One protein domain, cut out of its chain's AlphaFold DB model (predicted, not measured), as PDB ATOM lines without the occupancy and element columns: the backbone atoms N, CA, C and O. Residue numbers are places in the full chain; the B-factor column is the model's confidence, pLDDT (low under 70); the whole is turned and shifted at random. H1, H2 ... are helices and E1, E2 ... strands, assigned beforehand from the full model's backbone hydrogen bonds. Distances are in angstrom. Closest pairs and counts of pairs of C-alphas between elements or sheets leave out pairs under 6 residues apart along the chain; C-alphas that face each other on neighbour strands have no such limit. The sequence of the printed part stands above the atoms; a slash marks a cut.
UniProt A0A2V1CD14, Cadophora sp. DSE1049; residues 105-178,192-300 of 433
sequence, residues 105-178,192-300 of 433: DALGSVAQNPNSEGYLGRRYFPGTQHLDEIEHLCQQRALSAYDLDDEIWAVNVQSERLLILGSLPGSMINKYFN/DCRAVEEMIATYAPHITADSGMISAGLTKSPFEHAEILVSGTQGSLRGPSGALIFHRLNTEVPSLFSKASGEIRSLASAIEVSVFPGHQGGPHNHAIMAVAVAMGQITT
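What this domain is: This is residues 105 to 178 and 192 to 300 of the 433 residues of a protein of Cadophora sp. DSE1049 (UniProt A0A2V1CD14). A small three-stranded sheet of E1, E3 and E2 makes the core, with H1 over one face and H6 and the short H2 over the other. H7 runs side by side with H1 at one end of the domain, and toward the other end are the hairpin of E4 and E5 and the helices H3 and H4. The printed part has 183 residues, with seven named helices and five named strands in the order H1 E1 H2 H3 H4 H5 E2 E3 E4 E5 H6 H7; both sheets are antiparallel and the class is mixed. It is compact, with a radius of gyration of the C-alphas of 16.1 A, and spans 46 by 42 by 33 A.

How they stand to each other: The largest sheet runs E1, residues 153 to 156, then E3, residues 243 to 248, then E2, residues 228 to 232. E1 and E3 are antiparallel at 149 degrees, with N 154 and O 247 2.9 A apart, within hydrogen-bond range. E2 and E3 form a hairpin, with N 244 and O 231 at 2.8 A. H1, residues 129 to 144, is on the sheet at a height of 8.5 A; its closest C-alphas to E1 are Gln 139 and Val 155, 5.9 A. H6, residues 267 to 279, is on the opposite face at a height of 10.0 A, over E3 and along the strands at 2 degrees on the local plane; the closest C-alphas are His 247 and Ala 268, 7.1 A. H2, residues 162 to 167, is on the same face as H6 and stands up from the sheet at 48 degrees. H7, residues 285 to 298, touches H1 at a shallow tilt of 33 degrees, only just short of steep, the same way; C-alphas 138 and 292 are closest, 4.2 A. H4, residues 193 to 203, touches H2, with C-alphas 166 and 196 closest at 6.0 A. H3, residues 170 to 178, is close to H4 but not clearly touching; C-alphas 173 and 203 are closest, 7.5 A. E4, residues 252 to 254, and E5, residues 264 to 266, form a hairpin, with N 253 and O 265 at 2.8 A. H5, residues 211 to 215, is close to H7 but not clearly touching; C-alphas 215 and 298 are closest, 7.2 A. Every O i to N i+4 pair is within hydrogen-bond range in H1, H4, H5 and H7, against 7 of 9 in H6, 2 of 5 in H3 and 0 of 2 in H2; O i to N i+3 gives 3 of 6 in H3 and 2 of 3 in H2.

Where its parts are: H1 begins at C-alpha 129, (115.027, 8.452, 45.790), and is 22.6 A long. E3 is 16.9 A long, H6 16.3 A. H7, 19.7 A, ends at C-alpha 298, (125.485, 9.863, 22.438).

The domain as a whole: The C-alphas of Ala 260 and Thr 300 are farthest apart, 49.6 A. Residues 179 to 191 are not printed; C-alphas 178 and 192 are 21.5 A apart across the cut. The link from H5 to E2, 12 residues, is long. The mean pLDDT of the printed part is 78.3, and residues 162 to 178, 192 to 205 and 253 to 265 are under 70.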
ATOM      1  N   ASP A 105     132.949  15.110  35.987       96.44
ATOM      2  CA  ASP A 105     132.270  15.828  37.073       96.44
ATOM      3  C   ASP A 105     131.241  14.935  37.784       96.44
ATOM      4  O   ASP A 105     131.162  14.944  39.011       96.44
ATOM      5  N   ALA A 106     130.508  14.106  37.032       97.06
ATOM      6  CA  ALA A 106     129.590  13.121  37.603       97.06
ATOM      7  C   ALA A 106     130.324  12.011  38.384       97.06
ATOM      8  O   ALA A 106     129.872  11.626  39.465       97.06
ATOM      9  N   LEU A 107     131.479  11.545  37.885       95.94
ATOM     10  CA  LEU A 107     132.314  10.550  38.575       95.94
ATOM     11  C   LEU A 107     132.824  11.043  39.935       95.94
ATOM     12  O   LEU A 107     132.885  10.262  40.876       95.94
ATOM     13  N   GLY A 108     133.185  12.324  40.043       94.75
ATOM     14  CA  GLY A 108     133.673  12.938  41.283       94.75
ATOM     15  C   GLY A 108     132.574  13.462  42.211       94.75
ATOM     16  O   GLY A 108     132.859  14.297  43.069       94.75
ATOM     17  N   SER A 109     131.319  13.053  42.008       95.44
ATOM     18  CA  SER A 109     130.168  13.595  42.732       95.44
ATOM     19  C   SER A 109     129.874  12.867  44.050       95.44
ATOM     20  O   SER A 109     130.385  11.785  44.346       95.44
ATOM     21  N   VAL A 110     128.958  13.441  44.833       94.44
ATOM     22  CA  VAL A 110     128.483  12.882  46.113       94.44
ATOM     23  C   VAL A 110     127.768  11.530  45.983       94.44
ATOM     24  O   VAL A 110     127.496  10.888  46.996       94.44
ATOM     25  N   ALA A 111     127.489  11.069  44.759       93.19
ATOM     26  CA  ALA A 111     126.887   9.764  44.500       93.19
ATOM     27  C   ALA A 111     127.798   8.581  44.890       93.19
ATOM     28  O   ALA A 111     127.325   7.453  44.964       93.19
ATOM     29  N   GLN A 112     129.079   8.805  45.194       93.12
ATOM     30  CA  GLN A 112     129.954   7.785  45.790       93.12
ATOM     31  C   GLN A 112     129.515   7.371  47.211       93.12
ATOM     32  O   GLN A 112     129.799   6.256  47.636       93.12
ATOM     33  N   ASN A 113     128.860   8.267  47.955       92.38
ATOM     34  CA  ASN A 113     128.637   8.111  49.396       92.38
ATOM     35  C   ASN A 113     127.533   7.107  49.790       92.38
ATOM     36  O   ASN A 113     127.744   6.359  50.745       92.38
ATOM     37  N   PRO A 114     126.338   7.111  49.163       90.69
ATOM     38  CA  PRO A 114     125.239   6.253  49.596       90.69
ATOM     39  C   PRO A 114     125.384   4.811  49.092       90.69
ATOM     40  O   PRO A 114     125.779   4.578  47.951       90.69
ATOM     41  N   ASN A 115     124.969   3.852  49.925       91.12
ATOM     42  CA  ASN A 115     124.720   2.475  49.500       91.12
ATOM     43  C   ASN A 115     123.279   2.361  48.967       91.12
ATOM     44  O   ASN A 115     122.333   2.783  49.632       91.12
ATOM     45  N   SER A 116     123.121   1.801  47.770       93.75
ATOM     46  CA  SER A 116     121.839   1.578  47.092       93.75
ATOM     47  C   SER A 116     121.698   0.135  46.591       93.75
ATOM     48  O   SER A 116     121.156  -0.106  45.515       93.75
ATOM     49  N   GLU A 117     122.180  -0.844  47.362       94.56
ATOM     50  CA  GLU A 117     121.963  -2.273  47.091       94.56
ATOM     51  C   GLU A 117     120.502  -2.591  46.738       94.56
ATOM     52  O   GLU A 117     119.560  -2.087  47.364       94.56
ATOM     53  N   GLY A 118     120.329  -3.463  45.743       92.88
ATOM     54  CA  GLY A 118     119.042  -3.803  45.143       92.88
ATOM     55  C   GLY A 118     118.767  -3.046  43.844       92.88
ATOM     56  O   GLY A 118     119.665  -2.491  43.214       92.88
ATOM     57  N   TYR A 119     117.497  -3.031  43.448       93.44
ATOM     58  CA  TYR A 119     117.019  -2.425  42.202       93.44
ATOM     59  C   TYR A 119     115.926  -1.391  42.485       93.44
ATOM     60  O   TYR A 119     115.455  -1.270  43.618       93.44
ATOM     61  N   LEU A 120     115.507  -0.659  41.450       91.31
ATOM     62  CA  LEU A 120     114.421   0.324  41.511       91.31
ATOM     63  C   LEU A 120     113.195  -0.227  42.264       91.31
ATOM     64  O   LEU A 120     112.708  -1.323  41.977       91.31
ATOM     65  N   GLY A 121     112.732   0.517  43.274       86.94
ATOM     66  CA  GLY A 121     111.597   0.141  44.131       86.94
ATOM     67  C   GLY A 121     111.842  -1.042  45.082       86.94
ATOM     68  O   GLY A 121     110.974  -1.367  45.889       86.94
ATOM     69  N   ARG A 122     113.013  -1.685  45.014       92.25
ATOM     70  CA  ARG A 122     113.400  -2.891  45.767       92.25
ATOM     71  C   ARG A 122     114.801  -2.723  46.374       92.25
ATOM     72  O   ARG A 122     115.650  -3.607  46.255       92.25
ATOM     73  N   ARG A 123     115.056  -1.562  46.983       94.00
ATOM     74  CA  ARG A 123     116.331  -1.234  47.640       94.00
ATOM     75  C   ARG A 123     116.380  -1.785  49.063       94.00
ATOM     76  O   ARG A 123     115.374  -1.783  49.769       94.00
ATOM     77  N   TYR A 124     117.569  -2.201  49.494       92.25
ATOM     78  CA  TYR A 124     117.817  -2.672  50.863       92.25
ATOM     79  C   TYR A 124     117.973  -1.516  51.860       92.25
ATOM     80  O   TYR A 124     117.716  -1.687  53.052       92.25
ATOM     81  N   PHE A 125     118.369  -0.338  51.372       90.38
ATOM     82  CA  PHE A 125     118.610   0.854  52.182       90.38
ATOM     83  C   PHE A 125     117.641   1.987  51.809       90.38
ATOM     84  O   PHE A 125     117.324   2.158  50.631       90.38
ATOM     85  N   PRO A 126     117.168   2.785  52.786       89.38
ATOM     86  CA  PRO A 126     116.341   3.957  52.520       89.38
ATOM     87  C   PRO A 126     117.175   5.147  52.006       89.38
ATOM     88  O   PRO A 126     118.393   5.186  52.157       89.38
ATOM     89  N   GLY A 127     116.502   6.171  51.469       88.62
ATOM     90  CA  GLY A 127     117.145   7.433  51.064       88.62
ATOM     91  C   GLY A 127     117.723   7.441  49.644       88.62
ATOM     92  O   GLY A 127     118.515   8.318  49.311       88.62
ATOM     93  N   THR A 128     117.316   6.497  48.795       91.81
ATOM     94  CA  THR A 128     117.822   6.320  47.423       91.81
ATOM     95  C   THR A 128     116.993   7.030  46.351       91.81
ATOM     96  O   THR A 128     117.254   6.825  45.175       91.81
ATOM     97  N   GLN A 129     116.025   7.879  46.715       93.12
ATOM     98  CA  GLN A 129     115.027   8.452  45.790       93.12
ATOM     99  C   GLN A 129     115.653   9.068  44.524       93.12
ATOM    100  O   GLN A 129     115.297   8.703  43.411       93.12
ATOM    101  N   HIS A 130     116.659   9.929  44.688       94.50
ATOM    102  CA  HIS A 130     117.353  10.548  43.551       94.50
ATOM    103  C   HIS A 130     118.308   9.593  42.825       94.50
ATOM    104  O   HIS A 130     118.588   9.775  41.645       94.50
ATOM    105  N   LEU A 131     118.827   8.574  43.513       95.00
ATOM    106  CA  LEU A 131     119.651   7.546  42.873       95.00
ATOM    107  C   LEU A 131     118.789   6.660  41.975       95.00
ATOM    108  O   LEU A 131     119.225   6.292  40.893       95.00
ATOM    109  N   ASP A 132     117.559   6.380  42.401       96.12
ATOM    110  CA  ASP A 132     116.569   5.647  41.619       96.12
ATOM    111  C   ASP A 132     116.162   6.448  40.374       96.12
ATOM    112  O   ASP A 132     116.176   5.908  39.271       96.12
ATOM    113  N   GLU A 133     115.911   7.755  40.510       96.69
ATOM    114  CA  GLU A 133     115.684   8.651  39.362       96.69
ATOM    115  C   GLU A 133     116.857   8.618  38.365       96.69
ATOM    116  O   GLU A 133     116.649   8.555  37.152       96.69
ATOM    117  N   ILE A 134     118.099   8.626  38.861       96.38
ATOM    118  CA  ILE A 134     119.305   8.600  38.024       96.38
ATOM    119  C   ILE A 134     119.508   7.242  37.356       96.38
ATOM    120  O   ILE A 134     119.863   7.201  36.178       96.38
ATOM    121  N   GLU A 135     119.314   6.138  38.077       97.62
ATOM    122  CA  GLU A 135     119.433   4.794  37.511       97.62
ATOM    123  C   GLU A 135     118.376   4.574  36.427       97.62
ATOM    124  O   GLU A 135     118.710   4.112  35.336       97.62
ATOM    125  N   HIS A 136     117.137   5.008  36.669       97.88
ATOM    126  CA  HIS A 136     116.072   4.948  35.675       97.88
ATOM    127  C   HIS A 136     116.374   5.818  34.446       97.88
ATOM    128  O   HIS A 136     116.282   5.350  33.311       97.88
ATOM    129  N   LEU A 137     116.833   7.059  34.648       98.06
ATOM    130  CA  LEU A 137     117.257   7.934  33.552       98.06
ATOM    131  C   LEU A 137     118.422   7.326  32.754       98.06
ATOM    132  O   LEU A 137     118.486   7.476  31.533       98.06
ATOM    133  N   CYS A 138     119.353   6.651  33.430       98.00
ATOM    134  CA  CYS A 138     120.459   5.947  32.792       98.00
ATOM    135  C   CYS A 138     119.946   4.828  31.879       98.00
ATOM    136  O   CYS A 138     120.364   4.755  30.725       98.00
ATOM    137  N   GLN A 139     119.001   4.016  32.364       98.12
ATOM    138  CA  GLN A 139     118.366   2.949  31.587       98.12
ATOM    139  C   GLN A 139     117.652   3.504  30.350       98.12
ATOM    140  O   GLN A 139     117.934   3.066  29.237       98.12
ATOM    141  N   GLN A 140     116.810   4.527  30.520       98.19
ATOM    142  CA  GLN A 140     116.089   5.168  29.414       98.19
ATOM    143  C   GLN A 140     117.042   5.723  28.352       98.19
ATOM    144  O   GLN A 140     116.865   5.498  27.155       98.19
ATOM    145  N   ARG A 141     118.095   6.430  28.779       98.25
ATOM    146  CA  ARG A 141     119.092   6.976  27.852       98.25
ATOM    147  C   ARG A 141     119.911   5.885  27.175       98.25
ATOM    148  O   ARG A 141     120.268   6.061  26.017       98.25
ATOM    149  N   ALA A 142     120.214   4.789  27.866       97.81
ATOM    150  CA  ALA A 142     120.913   3.655  27.276       97.81
ATOM    151  C   ALA A 142     120.066   2.985  26.184       97.81
ATOM    152  O   ALA A 142     120.606   2.704  25.122       97.81
ATOM    153  N   LEU A 143     118.760   2.788  26.394       97.94
ATOM    154  CA  LEU A 143     117.857   2.275  25.354       97.94
ATOM    155  C   LEU A 143     117.738   3.258  24.179       97.94
ATOM    156  O   LEU A 143     117.956   2.882  23.029       97.94
ATOM    157  N   SER A 144     117.510   4.543  24.472       97.31
ATOM    158  CA  SER A 144     117.409   5.599  23.457       97.31
ATOM    159  C   SER A 144     118.688   5.766  22.628       97.31
ATOM    160  O   SER A 144     118.609   6.031  21.431       97.31
ATOM    161  N   ALA A 145     119.871   5.569  23.220       96.44
ATOM    162  CA  ALA A 145     121.150   5.644  22.512       96.44
ATOM    163  C   ALA A 145     121.301   4.589  21.400       96.44
ATOM    164  O   ALA A 145     122.122   4.780  20.507       96.44
ATOM    165  N   TYR A 146     120.532   3.501  21.450       95.56
ATOM    166  CA  TYR A 146     120.526   2.437  20.442       95.56
ATOM    167  C   TYR A 146     119.193   2.320  19.696       95.56
ATOM    168  O   TYR A 146     119.009   1.344  18.974       95.56
ATOM    169  N   ASP A 147     118.297   3.299  19.857       95.62
ATOM    170  CA  ASP A 147     116.959   3.303  19.252       95.62
ATOM    171  C   ASP A 147     116.150   2.035  19.593       95.62
ATOM    172  O   ASP A 147     115.558   1.385  18.733       95.62
ATOM    173  N   LEU A 148     116.192   1.630  20.869       96.19
ATOM    174  CA  LEU A 148     115.505   0.436  21.363       96.19
ATOM    175  C   LEU A 148     114.171   0.791  22.014       96.19
ATOM    176  O   LEU A 148     114.100   1.697  22.844       96.19
ATOM    177  N   ASP A 149     113.153   0.005  21.677       95.75
ATOM    178  CA  ASP A 149     111.830   0.024  22.300       95.75
ATOM    179  C   ASP A 149     111.892  -0.563  23.721       95.75
ATOM    180  O   ASP A 149     112.381  -1.685  23.911       95.75
ATOM    181  N   ASP A 150     111.407   0.188  24.711       95.12
ATOM    182  CA  ASP A 150     111.402  -0.197  26.124       95.12
ATOM    183  C   ASP A 150     110.307  -1.217  26.480       95.12
ATOM    184  O   ASP A 150     110.369  -1.831  27.546       95.12
ATOM    185  N   GLU A 151     109.370  -1.495  25.567       94.62
ATOM    186  CA  GLU A 151     108.440  -2.626  25.672       94.62
ATOM    187  C   GLU A 151     109.099  -3.960  25.280       94.62
ATOM    188  O   GLU A 151     108.649  -5.040  25.684       94.62
ATOM    189  N   ILE A 152     110.186  -3.910  24.503       93.56
ATOM    190  CA  ILE A 152     110.893  -5.094  23.995       93.56
ATOM    191  C   ILE A 152     112.194  -5.323  24.765       93.56
ATOM    192  O   ILE A 152     112.534  -6.470  25.083       93.56
ATOM    193  N   TRP A 153     112.925  -4.248  25.053       95.38
ATOM    194  CA  TRP A 153     114.272  -4.271  25.606       95.38
ATOM    195  C   TRP A 153     114.345  -3.632  26.985       95.38
ATOM    196  O   TRP A 153     113.752  -2.599  27.263       95.38
ATOM    197  N   ALA A 154     115.193  -4.212  27.823       95.50
ATOM    198  CA  ALA A 154     115.646  -3.608  29.060       95.50
ATOM    199  C   ALA A 154     117.171  -3.655  29.142       95.50
ATOM    200  O   ALA A 154     117.848  -4.342  28.371       95.50
ATOM    201  N   VAL A 155     117.723  -2.885  30.077       95.81
ATOM    202  CA  VAL A 155     119.166  -2.775  30.274       95.81
ATOM    203  C   VAL A 155     119.514  -2.739  31.753       95.81
ATOM    204  O   VAL A 155     118.978  -1.945  32.524       95.81
ATOM    205  N   ASN A 156     120.462  -3.582  32.152       94.25
ATOM    206  CA  ASN A 156     121.121  -3.466  33.444       94.25
ATOM    207  C   ASN A 156     122.337  -2.535  33.309       94.25
ATOM    208  O   ASN A 156     123.199  -2.748  32.453       94.25
ATOM    209  N   VAL A 157     122.385  -1.508  34.162       95.88
ATOM    210  CA  VAL A 157     123.414  -0.452  34.160       95.88
ATOM    211  C   VAL A 157     124.326  -0.494  35.393       95.88
ATOM    212  O   VAL A 157     125.165   0.386  35.562       95.88
ATOM    213  N   GLN A 158     124.160  -1.487  36.274       94.50
ATOM    214  CA  GLN A 158     124.903  -1.587  37.536       94.50
ATOM    215  C   GLN A 158     126.247  -2.320  37.388       94.50
ATOM    216  O   GLN A 158     127.067  -2.314  38.310       94.50
ATOM    217  N   SER A 159     126.494  -2.946  36.234       87.88
ATOM    218  CA  SER A 159     127.702  -3.731  36.005       87.88
ATOM    219  C   SER A 159     128.957  -2.854  35.974       87.88
ATOM    220  O   SER A 159     129.106  -1.967  35.132       87.88
ATOM    221  N   GLU A 160     129.895  -3.114  36.885       80.69
ATOM    222  CA  GLU A 160     131.125  -2.320  37.004       80.69
ATOM    223  C   GLU A 160     132.084  -2.522  35.830       80.69
ATOM    224  O   GLU A 160     132.771  -1.586  35.411       80.69
ATOM    225  N   ARG A 161     132.158  -3.750  35.303       70.44
ATOM    226  CA  ARG A 161     133.001  -4.129  34.163       70.44
ATOM    227  C   ARG A 161     132.440  -5.358  33.456       70.44
ATOM    228  O   ARG A 161     131.822  -6.227  34.056       70.44
ATOM    229  N   LEU A 162     132.819  -5.491  32.191       62.94
ATOM    230  CA  LEU A 162     132.496  -6.618  31.310       62.94
ATOM    231  C   LEU A 162     132.915  -8.005  31.838       62.94
ATOM    232  O   LEU A 162     132.361  -9.012  31.410       62.94
ATOM    233  N   LEU A 163     133.871  -8.063  32.773       52.94
ATOM    234  CA  LEU A 163     134.404  -9.308  33.345       52.94
ATOM    235  C   LEU A 163     133.359 -10.140  34.108       52.94
ATOM    236  O   LEU A 163     133.567 -11.333  34.297       52.94
ATOM    237  N   ILE A 164     132.231  -9.544  34.503       47.34
ATOM    238  CA  ILE A 164     131.169 -10.225  35.265       47.34
ATOM    239  C   ILE A 164     130.466 -11.321  34.437       47.34
ATOM    240  O   ILE A 164     129.854 -12.229  34.990       47.34
ATOM    241  N   LEU A 165     130.609 -11.307  33.108       45.03
ATOM    242  CA  LEU A 165     130.040 -12.340  32.236       45.03
ATOM    243  C   LEU A 165     130.881 -13.611  32.158       45.03
ATOM    244  O   LEU A 165     130.353 -14.655  31.783       45.03
ATOM    245  N   GLY A 166     132.155 -13.542  32.563       40.78
ATOM    246  CA  GLY A 166     133.041 -14.704  32.659       40.78
ATOM    247  C   GLY A 166     132.518 -15.784  33.615       40.78
ATOM    248  O   GLY A 166     132.951 -16.933  33.580       40.78
ATOM    249  N   SER A 167     131.575 -15.395  34.470       39.16
ATOM    250  CA  SER A 167     130.991 -16.185  35.540       39.16
ATOM    251  C   SER A 167     129.464 -16.314  35.427       39.16
ATOM    252  O   SER A 167     128.817 -16.838  36.339       39.16
ATOM    253  N   LEU A 168     128.873 -15.937  34.278       42.72
ATOM    254  CA  LEU A 168     127.540 -16.425  33.917       42.72
ATOM    255  C   LEU A 168     127.610 -17.954  33.793       42.72
ATOM    256  O   LEU A 168     128.473 -18.470  33.080       42.72
ATOM    257  N   PRO A 169     126.748 -18.718  34.482       42.53
ATOM    258  CA  PRO A 169     126.928 -20.160  34.521       42.53
ATOM    259  C   PRO A 169     126.798 -20.775  33.129       42.53
ATOM    260  O   PRO A 169     125.815 -20.528  32.429       42.53
ATOM    261  N   GLY A 170     127.734 -21.658  32.771       38.66
ATOM    262  CA  GLY A 170     127.759 -22.357  31.478       38.66
ATOM    263  C   GLY A 170     126.467 -23.105  31.114       38.66
ATOM    264  O   GLY A 170     126.261 -23.449  29.957       38.66
ATOM    265  N   SER A 171     125.538 -23.321  32.053       39.59
ATOM    266  CA  SER A 171     124.197 -23.864  31.782       39.59
ATOM    267  C   SER A 171     123.186 -22.875  31.189       39.59
ATOM    268  O   SER A 171     122.203 -23.331  30.612       39.59
ATOM    269  N   MET A 172     123.406 -21.561  31.297       40.47
ATOM    270  CA  MET A 172     122.637 -20.559  30.541       40.47
ATOM    271  C   MET A 172     123.011 -20.619  29.052       40.47
ATOM    272  O   MET A 172     122.185 -20.395  28.176       40.47
ATOM    273  N   ILE A 173     124.252 -21.024  28.793       43.12
ATOM    274  CA  ILE A 173     124.850 -21.092  27.472       43.12
ATOM    275  C   ILE A 173     124.503 -22.443  26.822       43.12
ATOM    276  O   ILE A 173     123.921 -22.465  25.744       43.12
ATOM    277  N   ASN A 174     124.668 -23.565  27.536       33.81
ATOM    278  CA  ASN A 174     124.384 -24.931  27.052       33.81
ATOM    279  C   ASN A 174     122.937 -25.226  26.605       33.81
ATOM    280  O   ASN A 174     122.722 -26.220  25.918       33.81
ATOM    281  N   LYS A 175     121.923 -24.439  26.995       37.66
ATOM    282  CA  LYS A 175     120.533 -24.660  26.536       37.66
ATOM    283  C   LYS A 175     120.137 -23.794  25.339       37.66
ATOM    284  O   LYS A 175     119.276 -24.226  24.580       37.66
ATOM    285  N   TYR A 176     120.816 -22.669  25.119       34.88
ATOM    286  CA  TYR A 176     120.706 -21.905  23.874       34.88
ATOM    287  C   TYR A 176     121.213 -22.739  22.678       34.88
ATOM    288  O   TYR A 176     120.606 -22.745  21.611       34.88
ATOM    289  N   PHE A 177     122.243 -23.564  22.915       36.38
ATOM    290  CA  PHE A 177     122.767 -24.565  21.975       36.38
ATOM    291  C   PHE A 177     121.770 -25.664  21.559       36.38
ATOM    292  O   PHE A 177     121.912 -26.213  20.475       36.38
ATOM    293  N   ASN A 178     120.760 -25.997  22.374       34.03
ATOM    294  CA  ASN A 178     119.783 -27.041  22.024       34.03
ATOM    295  C   ASN A 178     118.550 -26.500  21.273       34.03
ATOM    296  O   ASN A 178     117.767 -27.295  20.759       34.03
ATOM    297  N   ASP A 192     138.303 -23.415  30.246       30.41
ATOM    298  CA  ASP A 192     139.280 -22.412  29.836       30.41
ATOM    299  C   ASP A 192     138.600 -21.028  29.817       30.41
ATOM    300  O   ASP A 192     137.553 -20.850  29.187       30.41
ATOM    301  N   CYS A 193     139.187 -20.017  30.469       32.28
ATOM    302  CA  CYS A 193     138.734 -18.621  30.367       32.28
ATOM    303  C   CYS A 193     138.620 -18.165  28.897       32.28
ATOM    304  O   CYS A 193     137.788 -17.323  28.561       32.28
ATOM    305  N   ARG A 194     139.407 -18.778  28.006       34.12
ATOM    306  CA  ARG A 194     139.384 -18.582  26.553       34.12
ATOM    307  C   ARG A 194     138.121 -19.133  25.886       34.12
ATOM    308  O   ARG A 194     137.604 -18.496  24.973       34.12
ATOM    309  N   ALA A 195     137.591 -20.258  26.371       34.44
ATOM    310  CA  ALA A 195     136.312 -20.802  25.922       34.44
ATOM    311  C   ALA A 195     135.158 -19.886  26.348       34.44
ATOM    312  O   ALA A 195     134.196 -19.739  25.606       34.44
ATOM    313  N   VAL A 196     135.276 -19.201  27.490       35.84
ATOM    314  CA  VAL A 196     134.289 -18.210  27.941       35.84
ATOM    315  C   VAL A 196     134.304 -16.940  27.090       35.84
ATOM    316  O   VAL A 196     133.242 -16.449  26.719       35.84
ATOM    317  N   GLU A 197     135.476 -16.447  26.694       36.09
ATOM    318  CA  GLU A 197     135.591 -15.331  25.743       36.09
ATOM    319  C   GLU A 197     135.064 -15.688  24.343       36.09
ATOM    320  O   GLU A 197     134.376 -14.880  23.717       36.09
ATOM    321  N   GLU A 198     135.337 -16.900  23.854       36.44
ATOM    322  CA  GLU A 198     134.846 -17.401  22.562       36.44
ATOM    323  C   GLU A 198     133.328 -17.654  22.587       36.44
ATOM    324  O   GLU A 198     132.617 -17.364  21.628       36.44
ATOM    325  N   MET A 199     132.802 -18.077  23.734       36.12
ATOM    326  CA  MET A 199     131.382 -18.290  24.006       36.12
ATOM    327  C   MET A 199     130.601 -16.973  24.171       36.12
ATOM    328  O   MET A 199     129.504 -16.847  23.632       36.12
ATOM    329  N   ILE A 200     131.171 -15.951  24.819       41.25
ATOM    330  CA  ILE A 200     130.599 -14.591  24.857       41.25
ATOM    331  C   ILE A 200     130.606 -13.982  23.448       41.25
ATOM    332  O   ILE A 200     129.588 -13.459  23.003       41.25
ATOM    333  N   ALA A 201     131.706 -14.124  22.699       37.44
ATOM    334  CA  ALA A 201     131.793 -13.663  21.312       37.44
ATOM    335  C   ALA A 201     130.790 -14.354  20.367       37.44
ATOM    336  O   ALA A 201     130.438 -13.771  19.342       37.44
ATOM    337  N   THR A 202     130.317 -15.557  20.713       37.59
ATOM    338  CA  THR A 202     129.382 -16.338  19.888       37.59
ATOM    339  C   THR A 202     127.910 -16.177  20.314       37.59
ATOM    340  O   THR A 202     127.041 -16.250  19.452       37.59
ATOM    341  N   TYR A 203     127.600 -15.902  21.595       45.72
ATOM    342  CA  TYR A 203     126.213 -15.963  22.115       45.72
ATOM    343  C   TYR A 203     125.722 -14.738  22.910       45.72
ATOM    344  O   TYR A 203     124.527 -14.625  23.165       45.72
ATOM    345  N   ALA A 204     126.596 -13.794  23.267       51.97
ATOM    346  CA  ALA A 204     126.216 -12.490  23.817       51.97
ATOM    347  C   ALA A 204     127.114 -11.429  23.172       51.97
ATOM    348  O   ALA A 204     128.149 -11.085  23.753       51.97
ATOM    349  N   PRO A 205     126.781 -10.952  21.952       56.62
ATOM    350  CA  PRO A 205     127.715 -10.182  21.150       56.62
ATOM    351  C   PRO A 205     128.266  -9.012  21.958       56.62
ATOM    352  O   PRO A 205     127.538  -8.142  22.442       56.62
ATOM    353  N   HIS A 206     129.580  -9.031  22.135       70.81
ATOM    354  CA  HIS A 206     130.284  -7.982  22.835       70.81
ATOM    355  C   HIS A 206     130.521  -6.829  21.865       70.81
ATOM    356  O   HIS A 206     131.441  -6.859  21.045       70.81
ATOM    357  N   ILE A 207     129.689  -5.797  21.965       75.75
ATOM    358  CA  ILE A 207     129.681  -4.694  21.002       75.75
ATOM    359  C   ILE A 207     130.591  -3.534  21.405       75.75
ATOM    360  O   ILE A 207     130.631  -2.541  20.701       75.75
ATOM    361  N   THR A 208     131.355  -3.626  22.497       77.12
ATOM    362  CA  THR A 208     132.137  -2.500  23.061       77.12
ATOM    363  C   THR A 208     133.062  -1.804  22.073       77.12
ATOM    364  O   THR A 208     133.273  -0.597  22.171       77.12
ATOM    365  N   ALA A 209     133.654  -2.555  21.141       73.19
ATOM    366  CA  ALA A 209     134.457  -1.949  20.092       73.19
ATOM    367  C   ALA A 209     133.568  -0.997  19.284       73.19
ATOM    368  O   ALA A 209     133.807   0.207  19.278       73.19
ATOM    369  N   ASP A 210     132.478  -1.504  18.717       77.12
ATOM    370  CA  ASP A 210     131.675  -0.818  17.704       77.12
ATOM    371  C   ASP A 210     130.430  -0.107  18.248       77.12
ATOM    372  O   ASP A 210     129.682   0.501  17.489       77.12
ATOM    373  N   SER A 211     130.230  -0.115  19.559       85.56
ATOM    374  CA  SER A 211     129.055   0.406  20.259       85.56
ATOM    375  C   SER A 211     128.759   1.870  19.939       85.56
ATOM    376  O   SER A 211     127.612   2.237  19.682       85.56
ATOM    377  N   GLY A 212     129.790   2.710  19.853       89.38
ATOM    378  CA  GLY A 212     129.675   4.094  19.395       89.38
ATOM    379  C   GLY A 212     129.219   4.235  17.936       89.38
ATOM    380  O   GLY A 212     128.467   5.149  17.615       89.38
ATOM    381  N   MET A 213     129.635   3.334  17.044       86.62
ATOM    382  CA  MET A 213     129.226   3.360  15.631       86.62
ATOM    383  C   MET A 213     127.819   2.793  15.437       86.62
ATOM    384  O   MET A 213     127.059   3.320  14.626       86.62
ATOM    385  N   ILE A 214     127.466   1.756  16.203       89.06
ATOM    386  CA  ILE A 214     126.122   1.172  16.236       89.06
ATOM    387  C   ILE A 214     125.120   2.220  16.737       89.06
ATOM    388  O   ILE A 214     124.150   2.496  16.042       89.06
ATOM    389  N   SER A 215     125.394   2.875  17.872       93.44
ATOM    390  CA  SER A 215     124.537   3.952  18.411       93.44
ATOM    391  C   SER A 215     124.403   5.154  17.468       93.44
ATOM    392  O   SER A 215     123.347   5.771  17.380       93.44
ATOM    393  N   ALA A 216     125.442   5.476  16.693       93.56
ATOM    394  CA  ALA A 216     125.373   6.527  15.674       93.56
ATOM    395  C   ALA A 216     124.637   6.110  14.378       93.56
ATOM    396  O   ALA A 216     124.454   6.949  13.484       93.56
ATOM    397  N   GLY A 217     124.243   4.838  14.245       91.00
ATOM    398  CA  GLY A 217     123.619   4.280  13.043       91.00
ATOM    399  C   GLY A 217     124.561   4.207  11.836       91.00
ATOM    400  O   GLY A 217     124.115   4.348  10.701       91.00
ATOM    401  N   LEU A 218     125.872   4.065  12.069       87.75
ATOM    402  CA  LEU A 218     126.899   3.985  11.017       87.75
ATOM    403  C   LEU A 218     127.289   2.540  10.666       87.75
ATOM    404  O   LEU A 218     127.866   2.300   9.608       87.75
ATOM    405  N   THR A 219     126.948   1.586  11.535       83.38
ATOM    406  CA  THR A 219     127.186   0.147  11.362       83.38
ATOM    407  C   THR A 219     125.895  -0.619  11.647       83.38
ATOM    408  O   THR A 219     125.039  -0.138  12.387       83.38
ATOM    409  N   LYS A 220     125.746  -1.816  11.064       78.75
ATOM    410  CA  LYS A 220     124.592  -2.690  11.314       78.75
ATOM    411  C   LYS A 220     124.443  -2.997  12.804       78.75
ATOM    412  O   LYS A 220     125.415  -3.341  13.475       78.75
ATOM    413  N   SER A 221     123.209  -2.899  13.286       80.75
ATOM    414  CA  SER A 221     122.848  -3.173  14.670       80.75
ATOM    415  C   SER A 221     122.675  -4.680  14.903       80.75
ATOM    416  O   SER A 221     121.930  -5.318  14.161       80.75
ATOM    417  N   PRO A 222     123.319  -5.279  15.923       80.19
ATOM    418  CA  PRO A 222     123.105  -6.683  16.271       80.19
ATOM    419  C   PRO A 222     121.846  -6.914  17.126       80.19
ATOM    420  O   PRO A 222     121.500  -8.064  17.390       80.19
ATOM    421  N   PHE A 223     121.146  -5.853  17.554       79.25
ATOM    422  CA  PHE A 223     119.949  -5.944  18.405       79.25
ATOM    423  C   PHE A 223     118.780  -6.677  17.726       79.25
ATOM    424  O   PHE A 223     117.948  -7.280  18.398       79.25
ATOM    425  N   GLU A 224     118.727  -6.723  16.394       71.31
ATOM    426  CA  GLU A 224     117.678  -7.461  15.677       71.31
ATOM    427  C   GLU A 224     117.770  -8.981  15.871       71.31
ATOM    428  O   GLU A 224     116.748  -9.664  15.867       71.31
ATOM    429  N   HIS A 225     118.978  -9.514  16.074       72.25
ATOM    430  CA  HIS A 225     119.235 -10.959  16.070       72.25
ATOM    431  C   HIS A 225     119.640 -11.521  17.433       72.25
ATOM    432  O   HIS A 225     119.738 -12.736  17.585       72.25
ATOM    433  N   ALA A 226     119.888 -10.657  18.416       70.19
ATOM    434  CA  ALA A 226     120.317 -11.058  19.746       70.19
ATOM    435  C   ALA A 226     119.166 -11.005  20.765       70.19
ATOM    436  O   ALA A 226     118.265 -10.164  20.684       70.19
ATOM    437  N   GLU A 227     119.225 -11.890  21.761       71.56
ATOM    438  CA  GLU A 227     118.375 -11.840  22.960       71.56
ATOM    439  C   GLU A 227     119.077 -11.154  24.136       71.56
ATOM    440  O   GLU A 227     118.417 -10.548  24.982       71.56
ATOM    441  N   ILE A 228     120.413 -11.217  24.165       77.19
ATOM    442  CA  ILE A 228     121.277 -10.556  25.140       77.19
ATOM    443  C   ILE A 228     122.462  -9.904  24.423       77.19
ATOM    444  O   ILE A 228     123.081 -10.501  23.542       77.19
ATOM    445  N   LEU A 229     122.781  -8.668  24.799       78.94
ATOM    446  CA  LEU A 229     123.886  -7.894  24.243       78.94
ATOM    447  C   LEU A 229     124.634  -7.175  25.343       78.94
ATOM    448  O   LEU A 229     124.050  -6.724  26.325       78.94
ATOM    449  N   VAL A 230     125.942  -7.043  25.161       83.00
ATOM    450  CA  VAL A 230     126.792  -6.481  26.201       83.00
ATOM    451  C   VAL A 230     127.736  -5.459  25.597       83.00
ATOM    452  O   VAL A 230     128.419  -5.718  24.607       83.00
ATOM    453  N   SER A 231     127.804  -4.294  26.234       85.56
ATOM    454  CA  SER A 231     128.750  -3.245  25.879       85.56
ATOM    455  C   SER A 231     129.434  -2.687  27.114       85.56
ATOM    456  O   SER A 231     128.785  -2.294  28.075       85.56
ATOM    457  N   GLY A 232     130.748  -2.532  27.057       86.38
ATOM    458  CA  GLY A 232     131.461  -1.590  27.899       86.38
ATOM    459  C   GLY A 232     131.054  -0.170  27.525       86.38
ATOM    460  O   GLY A 232     130.704   0.099  26.376       86.38
ATOM    461  N   THR A 233     131.092   0.732  28.498       91.00
ATOM    462  CA  THR A 233     130.752   2.153  28.310       91.00
ATOM    463  C   THR A 233     131.965   3.010  27.933       91.00
ATOM    464  O   THR A 233     131.803   4.132  27.456       91.00
ATOM    465  N   GLN A 234     133.177   2.466  28.070       86.31
ATOM    466  CA  GLN A 234     134.429   3.068  27.597       86.31
ATOM    467  C   GLN A 234     134.631   2.867  26.085       86.31
ATOM    468  O   GLN A 234     133.782   2.323  25.383       86.31
ATOM    469  N   GLY A 235     135.784   3.302  25.569       83.94
ATOM    470  CA  GLY A 235     136.138   3.123  24.163       83.94
ATOM    471  C   GLY A 235     135.299   4.022  23.257       83.94
ATOM    472  O   GLY A 235     135.280   5.243  23.433       83.94
ATOM    473  N   SER A 236     134.603   3.437  22.283       85.12
ATOM    474  CA  SER A 236     133.880   4.191  21.251       85.12
ATOM    475  C   SER A 236     132.708   5.020  21.798       85.12
ATOM    476  O   SER A 236     132.416   6.074  21.233       85.12
ATOM    477  N   LEU A 237     132.097   4.616  22.921       90.31
ATOM    478  CA  LEU A 237     131.020   5.359  23.599       90.31
ATOM    479  C   LEU A 237     131.507   6.545  24.443       90.31
ATOM    480  O   LEU A 237     130.702   7.396  24.808       90.31
ATOM    481  N   ARG A 238     132.814   6.634  24.743       90.69
ATOM    482  CA  ARG A 238     133.423   7.740  25.518       90.69
ATOM    483  C   ARG A 238     132.856   7.946  26.931       90.69
ATOM    484  O   ARG A 238     133.012   9.027  27.503       90.69
ATOM    485  N   GLY A 239     132.220   6.926  27.491       92.50
ATOM    486  CA  GLY A 239     131.733   6.911  28.862       92.50
ATOM    487  C   GLY A 239     132.806   6.519  29.887       92.50
ATOM    488  O   GLY A 239     133.959   6.251  29.525       92.50
ATOM    489  N   PRO A 240     132.427   6.503  31.177       93.06
ATOM    490  CA  PRO A 240     133.298   6.087  32.275       93.06
ATOM    491  C   PRO A 240     133.566   4.573  32.237       93.06
ATOM    492  O   PRO A 240     133.081   3.868  31.362       93.06
ATOM    493  N   SER A 241     134.334   4.044  33.194       86.88
ATOM    494  CA  SER A 241     134.402   2.590  33.413       86.88
ATOM    495  C   SER A 241     133.031   2.054  33.838       86.88
ATOM    496  O   SER A 241     132.481   2.525  34.830       86.88
ATOM    497  N   GLY A 242     132.504   1.075  33.107       88.75
ATOM    498  CA  GLY A 242     131.196   0.467  33.361       88.75
ATOM    499  C   GLY A 242     130.789  -0.465  32.223       88.75
ATOM    500  O   GLY A 242     131.387  -0.415  31.140       88.75
ATOM    501  N   ALA A 243     129.756  -1.275  32.434       88.75
ATOM    502  CA  ALA A 243     129.169  -2.140  31.420       88.75
ATOM    503  C   ALA A 243     127.635  -2.061  31.411       88.75
ATOM    504  O   ALA A 243     126.994  -1.807  32.427       88.75
ATOM    505  N   LEU A 244     127.068  -2.278  30.229       92.31
ATOM    506  CA  LEU A 244     125.643  -2.338  29.939       92.31
ATOM    507  C   LEU A 244     125.309  -3.759  29.505       92.31
ATOM    508  O   LEU A 244     125.985  -4.303  28.626       92.31
ATOM    509  N   ILE A 245     124.265  -4.331  30.097       90.62
ATOM    510  CA  ILE A 245     123.733  -5.642  29.718       90.62
ATOM    511  C   ILE A 245     122.311  -5.424  29.215       90.62
ATOM    512  O   ILE A 245     121.391  -5.240  30.010       90.62
ATOM    513  N   PHE A 246     122.147  -5.413  27.901       91.19
ATOM    514  CA  PHE A 246     120.852  -5.333  27.240       91.19
ATOM    515  C   PHE A 246     120.244  -6.724  27.135       91.19
ATOM    516  O   PHE A 246     120.946  -7.681  26.803       91.19
ATOM    517  N   HIS A 247     118.946  -6.837  27.374       87.62
ATOM    518  CA  HIS A 247     118.225  -8.089  27.206       87.62
ATOM    519  C   HIS A 247     116.774  -7.854  26.796       87.62
ATOM    520  O   HIS A 247     116.183  -6.822  27.118       87.62
ATOM    521  N   ARG A 248     116.177  -8.841  26.130       85.19
ATOM    522  CA  ARG A 248     114.740  -8.829  25.837       85.19
ATOM    523  C   ARG A 248     113.917  -9.101  27.103       85.19
ATOM    524  O   ARG A 248     114.331  -9.880  27.967       85.19
ATOM    525  N   LEU A 249     112.766  -8.443  27.235       86.00
ATOM    526  CA  LEU A 249     111.892  -8.548  28.415       86.00
ATOM    527  C   LEU A 249     111.153  -9.894  28.495       86.00
ATOM    528  O   LEU A 249     111.048 -10.476  29.572       86.00
ATOM    529  N   ASN A 250     110.717 -10.425  27.349       82.88
ATOM    530  CA  ASN A 250     109.886 -11.634  27.255       82.88
ATOM    531  C   ASN A 250     110.689 -12.918  26.974       82.88
ATOM    532  O   ASN A 250     110.160 -13.873  26.410       82.88
ATOM    533  N   THR A 251     111.971 -12.938  27.343       73.75
ATOM    534  CA  THR A 251     112.830 -14.117  27.190       73.75
ATOM    535  C   THR A 251     112.885 -14.908  28.493       73.75
ATOM    536  O   THR A 251     113.145 -14.356  29.568       73.75
ATOM    537  N   GLU A 252     112.683 -16.218  28.398       71.06
ATOM    538  CA  GLU A 252     112.745 -17.146  29.524       71.06
ATOM    539  C   GLU A 252     114.002 -18.015  29.468       71.06
ATOM    540  O   GLU A 252     114.431 -18.464  28.407       71.06
ATOM    541  N   VAL A 253     114.588 -18.279  30.636       65.06
ATOM    542  CA  VAL A 253     115.797 -19.086  30.786       65.06
ATOM    543  C   VAL A 253     115.663 -20.111  31.921       65.06
ATOM    544  O   VAL A 253     115.019 -19.858  32.940       65.06
ATOM    545  N   PRO A 254     116.297 -21.285  31.799       54.94
ATOM    546  CA  PRO A 254     116.311 -22.303  32.848       54.94
ATOM    547  C   PRO A 254     116.993 -21.833  34.141       54.94
ATOM    548  O   PRO A 254     118.025 -21.161  34.122       54.94
ATOM    549  N   SER A 255     116.469 -22.276  35.281       50.66
ATOM    550  CA  SER A 255     116.999 -21.980  36.609       50.66
ATOM    551  C   SER A 255     118.357 -22.655  36.849       50.66
ATOM    552  O   SER A 255     118.504 -23.874  36.809       50.66
ATOM    553  N   LEU A 256     119.368 -21.833  37.143       45.09
ATOM    554  CA  LEU A 256     120.764 -22.223  37.364       45.09
ATOM    555  C   LEU A 256     121.016 -22.898  38.724       45.09
ATOM    556  O   LEU A 256     121.946 -23.689  38.859       45.09
ATOM    557  N   PHE A 257     120.178 -22.606  39.721       45.31
ATOM    558  CA  PHE A 257     120.342 -23.080  41.103       45.31
ATOM    559  C   PHE A 257     119.606 -24.392  41.389       45.31
ATOM    560  O   PHE A 257     119.768 -24.971  42.458       45.31
ATOM    561  N   SER A 258     118.814 -24.882  40.435       47.56
ATOM    562  CA  SER A 258     117.984 -26.065  40.628       47.56
ATOM    563  C   SER A 258     117.895 -26.885  39.343       47.56
ATOM    564  O   SER A 258     116.837 -27.015  38.731       47.56
ATOM    565  N   LYS A 259     119.022 -27.493  38.940       46.47
ATOM    566  CA  LYS A 259     119.061 -28.462  37.824       46.47
ATOM    567  C   LYS A 259     118.060 -29.617  38.001       46.47
ATOM    568  O   LYS A 259     117.664 -30.219  37.013       46.47
ATOM    569  N   ALA A 260     117.648 -29.905  39.239       49.22
ATOM    570  CA  ALA A 260     116.718 -30.980  39.572       49.22
ATOM    571  C   ALA A 260     115.225 -30.616  39.412       49.22
ATOM    572  O   ALA A 260     114.406 -31.527  39.382       49.22
ATOM    573  N   SER A 261     114.852 -29.331  39.316       54.34
ATOM    574  CA  SER A 261     113.433 -28.911  39.312       54.34
ATOM    575  C   SER A 261     112.865 -28.538  37.943       54.34
ATOM    576  O   SER A 261     111.650 -28.453  37.804       54.34
ATOM    577  N   GLY A 262     113.710 -28.286  36.936       58.19
ATOM    578  CA  GLY A 262     113.243 -27.791  35.634       58.19
ATOM    579  C   GLY A 262     112.626 -26.386  35.678       58.19
ATOM    580  O   GLY A 262     112.011 -25.975  34.701       58.19
ATOM    581  N   GLU A 263     112.793 -25.655  36.782       62.06
ATOM    582  CA  GLU A 263     112.242 -24.315  36.983       62.06
ATOM    583  C   GLU A 263     112.727 -23.344  35.894       62.06
ATOM    584  O   GLU A 263     113.919 -23.287  35.574       62.06
ATOM    585  N   ILE A 264     111.796 -22.584  35.322       66.38
ATOM    586  CA  ILE A 264     112.043 -21.551  34.315       66.38
ATOM    587  C   ILE A 264     111.929 -20.189  35.006       66.38
ATOM    588  O   ILE A 264     111.059 -19.989  35.852       66.38
ATOM    589  N   ARG A 265     112.828 -19.258  34.681       67.81
ATOM    590  CA  ARG A 265     112.823 -17.880  35.190       67.81
ATOM    591  C   ARG A 265     112.942 -16.890  34.033       67.81
ATOM    592  O   ARG A 265     113.495 -17.230  32.992       67.81
ATOM    593  N   SER A 266     112.499 -15.652  34.226       78.25
ATOM    594  CA  SER A 266     112.747 -14.600  33.234       78.25
ATOM    595  C   SER A 266     114.245 -14.287  33.123       78.25
ATOM    596  O   SER A 266     114.978 -14.318  34.120       78.25
ATOM    597  N   LEU A 267     114.701 -13.960  31.912       75.81
ATOM    598  CA  LEU A 267     116.076 -13.528  31.647       75.81
ATOM    599  C   LEU A 267     116.431 -12.284  32.470       75.81
ATOM    600  O   LEU A 267     117.509 -12.232  33.058       75.81
ATOM    601  N   ALA A 268     115.488 -11.347  32.599       81.69
ATOM    602  CA  ALA A 268     115.617 -10.158  33.437       81.69
ATOM    603  C   ALA A 268     115.994 -10.513  34.885       81.69
ATOM    604  O   ALA A 268     117.018 -10.069  35.392       81.69
ATOM    605  N   SER A 269     115.218 -11.397  35.523       77.50
ATOM    606  CA  SER A 269     115.479 -11.847  36.896       77.50
ATOM    607  C   SER A 269     116.809 -12.596  37.007       77.50
ATOM    608  O   SER A 269     117.549 -12.440  37.977       77.50
ATOM    609  N   ALA A 270     117.159 -13.389  35.991       74.56
ATOM    610  CA  ALA A 270     118.424 -14.110  35.963       74.56
ATOM    611  C   ALA A 270     119.636 -13.164  35.912       74.56
ATOM    612  O   ALA A 270     120.605 -13.392  36.638       74.56
ATOM    613  N   ILE A 271     119.568 -12.113  35.089       78.12
ATOM    614  CA  ILE A 271     120.599 -11.073  34.991       78.12
ATOM    615  C   ILE A 271     120.653 -10.272  36.287       78.12
ATOM    616  O   ILE A 271     121.737 -10.121  36.845       78.12
ATOM    617  N   GLU A 272     119.504  -9.812  36.790       82.19
ATOM    618  CA  GLU A 272     119.424  -9.036  38.027       82.19
ATOM    619  C   GLU A 272     120.104  -9.780  39.179       82.19
ATOM    620  O   GLU A 272     121.040  -9.245  39.767       82.19
ATOM    621  N   VAL A 273     119.712 -11.036  39.429       76.44
ATOM    622  CA  VAL A 273     120.286 -11.885  40.490       76.44
ATOM    623  C   VAL A 273     121.767 -12.171  40.254       76.44
ATOM    624  O   VAL A 273     122.529 -12.278  41.215       76.44
ATOM    625  N   SER A 274     122.186 -12.316  38.995       76.62
ATOM    626  CA  SER A 274     123.592 -12.543  38.664       76.62
ATOM    627  C   SER A 274     124.447 -11.321  38.985       76.62
ATOM    628  O   SER A 274     125.496 -11.473  39.606       76.62
ATOM    629  N   VAL A 275     123.997 -10.121  38.620       78.75
ATOM    630  CA  VAL A 275     124.690  -8.870  38.943       78.75
ATOM    631  C   VAL A 275     124.677  -8.654  40.456       78.75
ATOM    632  O   VAL A 275     125.737  -8.609  41.073       78.75
ATOM    633  N   PHE A 276     123.494  -8.643  41.068       80.38
ATOM    634  CA  PHE A 276     123.307  -8.475  42.504       80.38
ATOM    635  C   PHE A 276     122.156  -9.366  43.007       80.38
ATOM    636  O   PHE A 276     121.039  -9.273  42.497       80.38
ATOM    637  N   PRO A 277     122.362 -10.206  44.038       79.44
ATOM    638  CA  PRO A 277     123.528 -10.282  44.925       79.44
ATOM    639  C   PRO A 277     124.619 -11.264  44.457       79.44
ATOM    640  O   PRO A 277     125.465 -11.661  45.253       79.44
ATOM    641  N   GLY A 278     124.571 -11.737  43.206       74.75
ATOM    642  CA  GLY A 278     125.439 -12.810  42.721       74.75
ATOM    643  C   GLY A 278     126.927 -12.454  42.694       74.75
ATOM    644  O   GLY A 278     127.727 -13.149  43.319       74.75
ATOM    645  N   HIS A 279     127.298 -11.402  41.962       74.25
ATOM    646  CA  HIS A 279     128.703 -11.043  41.723       74.25
ATOM    647  C   HIS A 279     129.123  -9.709  42.341       74.25
ATOM    648  O   HIS A 279     130.304  -9.527  42.633       74.25
ATOM    649  N   GLN A 280     128.190  -8.777  42.523       80.69
ATOM    650  CA  GLN A 280     128.457  -7.438  43.044       80.69
ATOM    651  C   GLN A 280     127.716  -7.181  44.358       80.69
ATOM    652  O   GLN A 280     126.751  -7.866  44.694       80.69
ATOM    653  N   GLY A 281     128.202  -6.178  45.095       88.50
ATOM    654  CA  GLY A 281     127.507  -5.558  46.225       88.50
ATOM    655  C   GLY A 281     126.728  -4.318  45.776       88.50
ATOM    656  O   GLY A 281     126.075  -4.333  44.734       88.50
ATOM    657  N   GLY A 282     126.805  -3.234  46.550       89.44
ATOM    658  CA  GLY A 282     126.149  -1.973  46.204       89.44
ATOM    659  C   GLY A 282     126.634  -1.372  44.878       89.44
ATOM    660  O   GLY A 282     127.838  -1.363  44.615       89.44
ATOM    661  N   PRO A 283     125.721  -0.843  44.046       93.12
ATOM    662  CA  PRO A 283     126.086  -0.295  42.751       93.12
ATOM    663  C   PRO A 283     126.906   0.993  42.892       93.12
ATOM    664  O   PRO A 283     126.690   1.825  43.777       93.12
ATOM    665  N   HIS A 284     127.829   1.208  41.956       95.12
ATOM    666  CA  HIS A 284     128.624   2.431  41.876       95.12
ATOM    667  C   HIS A 284     127.806   3.591  41.282       95.12
ATOM    668  O   HIS A 284     127.925   3.920  40.103       95.12
ATOM    669  N   ASN A 285     126.980   4.247  42.105       95.88
ATOM    670  CA  ASN A 285     126.033   5.272  41.635       95.88
ATOM    671  C   ASN A 285     126.689   6.455  40.903       95.88
ATOM    672  O   ASN A 285     126.126   6.979  39.946       95.88
ATOM    673  N   HIS A 286     127.882   6.880  41.322       96.38
ATOM    674  CA  HIS A 286     128.666   7.914  40.636       96.38
ATOM    675  C   HIS A 286     129.052   7.488  39.208       96.38
ATOM    676  O   HIS A 286     129.005   8.301  38.283       96.38
ATOM    677  N   ALA A 287     129.363   6.203  38.999       95.94
ATOM    678  CA  ALA A 287     129.600   5.641  37.677       95.94
ATOM    679  C   ALA A 287     128.300   5.570  36.866       95.94
ATOM    680  O   ALA A 287     128.297   6.015  35.724       95.94
ATOM    681  N   ILE A 288     127.181   5.126  37.454       96.75
ATOM    682  CA  ILE A 288     125.859   5.111  36.791       96.75
ATOM    683  C   ILE A 288     125.452   6.523  36.351       96.75
ATOM    684  O   ILE A 288     125.040   6.721  35.210       96.75
ATOM    685  N   MET A 289     125.631   7.526  37.214       97.25
ATOM    686  CA  MET A 289     125.368   8.931  36.893       97.25
ATOM    687  C   MET A 289     126.247   9.408  35.729       97.25
ATOM    688  O   MET A 289     125.766  10.057  34.799       97.25
ATOM    689  N   ALA A 290     127.532   9.051  35.739       97.62
ATOM    690  CA  ALA A 290     128.458   9.373  34.662       97.62
ATOM    691  C   ALA A 290     128.113   8.651  33.341       97.62
ATOM    692  O   ALA A 290     128.227   9.256  32.272       97.62
ATOM    693  N   VAL A 291     127.622   7.407  33.396       97.38
ATOM    694  CA  VAL A 291     127.074   6.687  32.236       97.38
ATOM    695  C   VAL A 291     125.826   7.398  31.715       97.38
ATOM    696  O   VAL A 291     125.739   7.637  30.515       97.38
ATOM    697  N   ALA A 292     124.909   7.834  32.582       97.69
ATOM    698  CA  ALA A 292     123.711   8.571  32.173       97.69
ATOM    699  C   ALA A 292     124.056   9.883  31.445       97.69
ATOM    700  O   ALA A 292     123.390  10.256  30.473       97.69
ATOM    701  N   VAL A 293     125.106  10.589  31.885       98.00
ATOM    702  CA  VAL A 293     125.642  11.767  31.180       98.00
ATOM    703  C   VAL A 293     126.198  11.372  29.811       98.00
ATOM    704  O   VAL A 293     125.864  12.022  28.822       98.00
ATOM    705  N   ALA A 294     127.005  10.311  29.733       97.06
ATOM    706  CA  ALA A 294     127.580   9.836  28.475       97.06
ATOM    707  C   ALA A 294     126.500   9.406  27.465       97.06
ATOM    708  O   ALA A 294     126.526   9.853  26.321       97.06
ATOM    709  N   MET A 295     125.499   8.626  27.891       97.31
ATOM    710  CA  MET A 295     124.376   8.209  27.039       97.31
ATOM    711  C   MET A 295     123.574   9.410  26.526       97.31
ATOM    712  O   MET A 295     123.202   9.453  25.358       97.31
ATOM    713  N   GLY A 296     123.395  10.446  27.352       96.75
ATOM    714  CA  GLY A 296     122.774  11.699  26.911       96.75
ATOM    715  C   GLY A 296     123.603  12.481  25.882       96.75
ATOM    716  O   GLY A 296     123.043  13.246  25.107       96.75
ATOM    717  N   GLN A 297     124.929  12.308  25.849       96.12
ATOM    718  CA  GLN A 297     125.782  12.890  24.805       96.12
ATOM    719  C   GLN A 297     125.694  12.098  23.499       96.12
ATOM    720  O   GLN A 297     125.751  12.694  22.424       96.12
ATOM    721  N   ILE A 298     125.543  10.775  23.588       95.12
ATOM    722  CA  ILE A 298     125.485   9.863  22.438       95.12
ATOM    723  C   ILE A 298     124.263  10.127  21.557       95.12
ATOM    724  O   ILE A 298     124.381  10.107  20.335       95.12
ATOM    725  N   THR A 299     123.123  10.474  22.153       93.75
ATOM    726  CA  THR A 299     121.890  10.800  21.416       93.75
ATOM    727  C   THR A 299     121.956  12.134  20.660       93.75
ATOM    728  O   THR A 299     121.022  12.494  19.943       93.75
ATOM    729  N   THR A 300     123.048  12.899  20.781       95.75
ATOM    730  CA  THR A 300     123.186  14.198  20.110       95.75
ATOM    731  C   THR A 300     123.706  14.068  18.668       95.75
ATOM    732  O   THR A 300     124.580  13.240  18.387       95.75
TER     733      THR A 300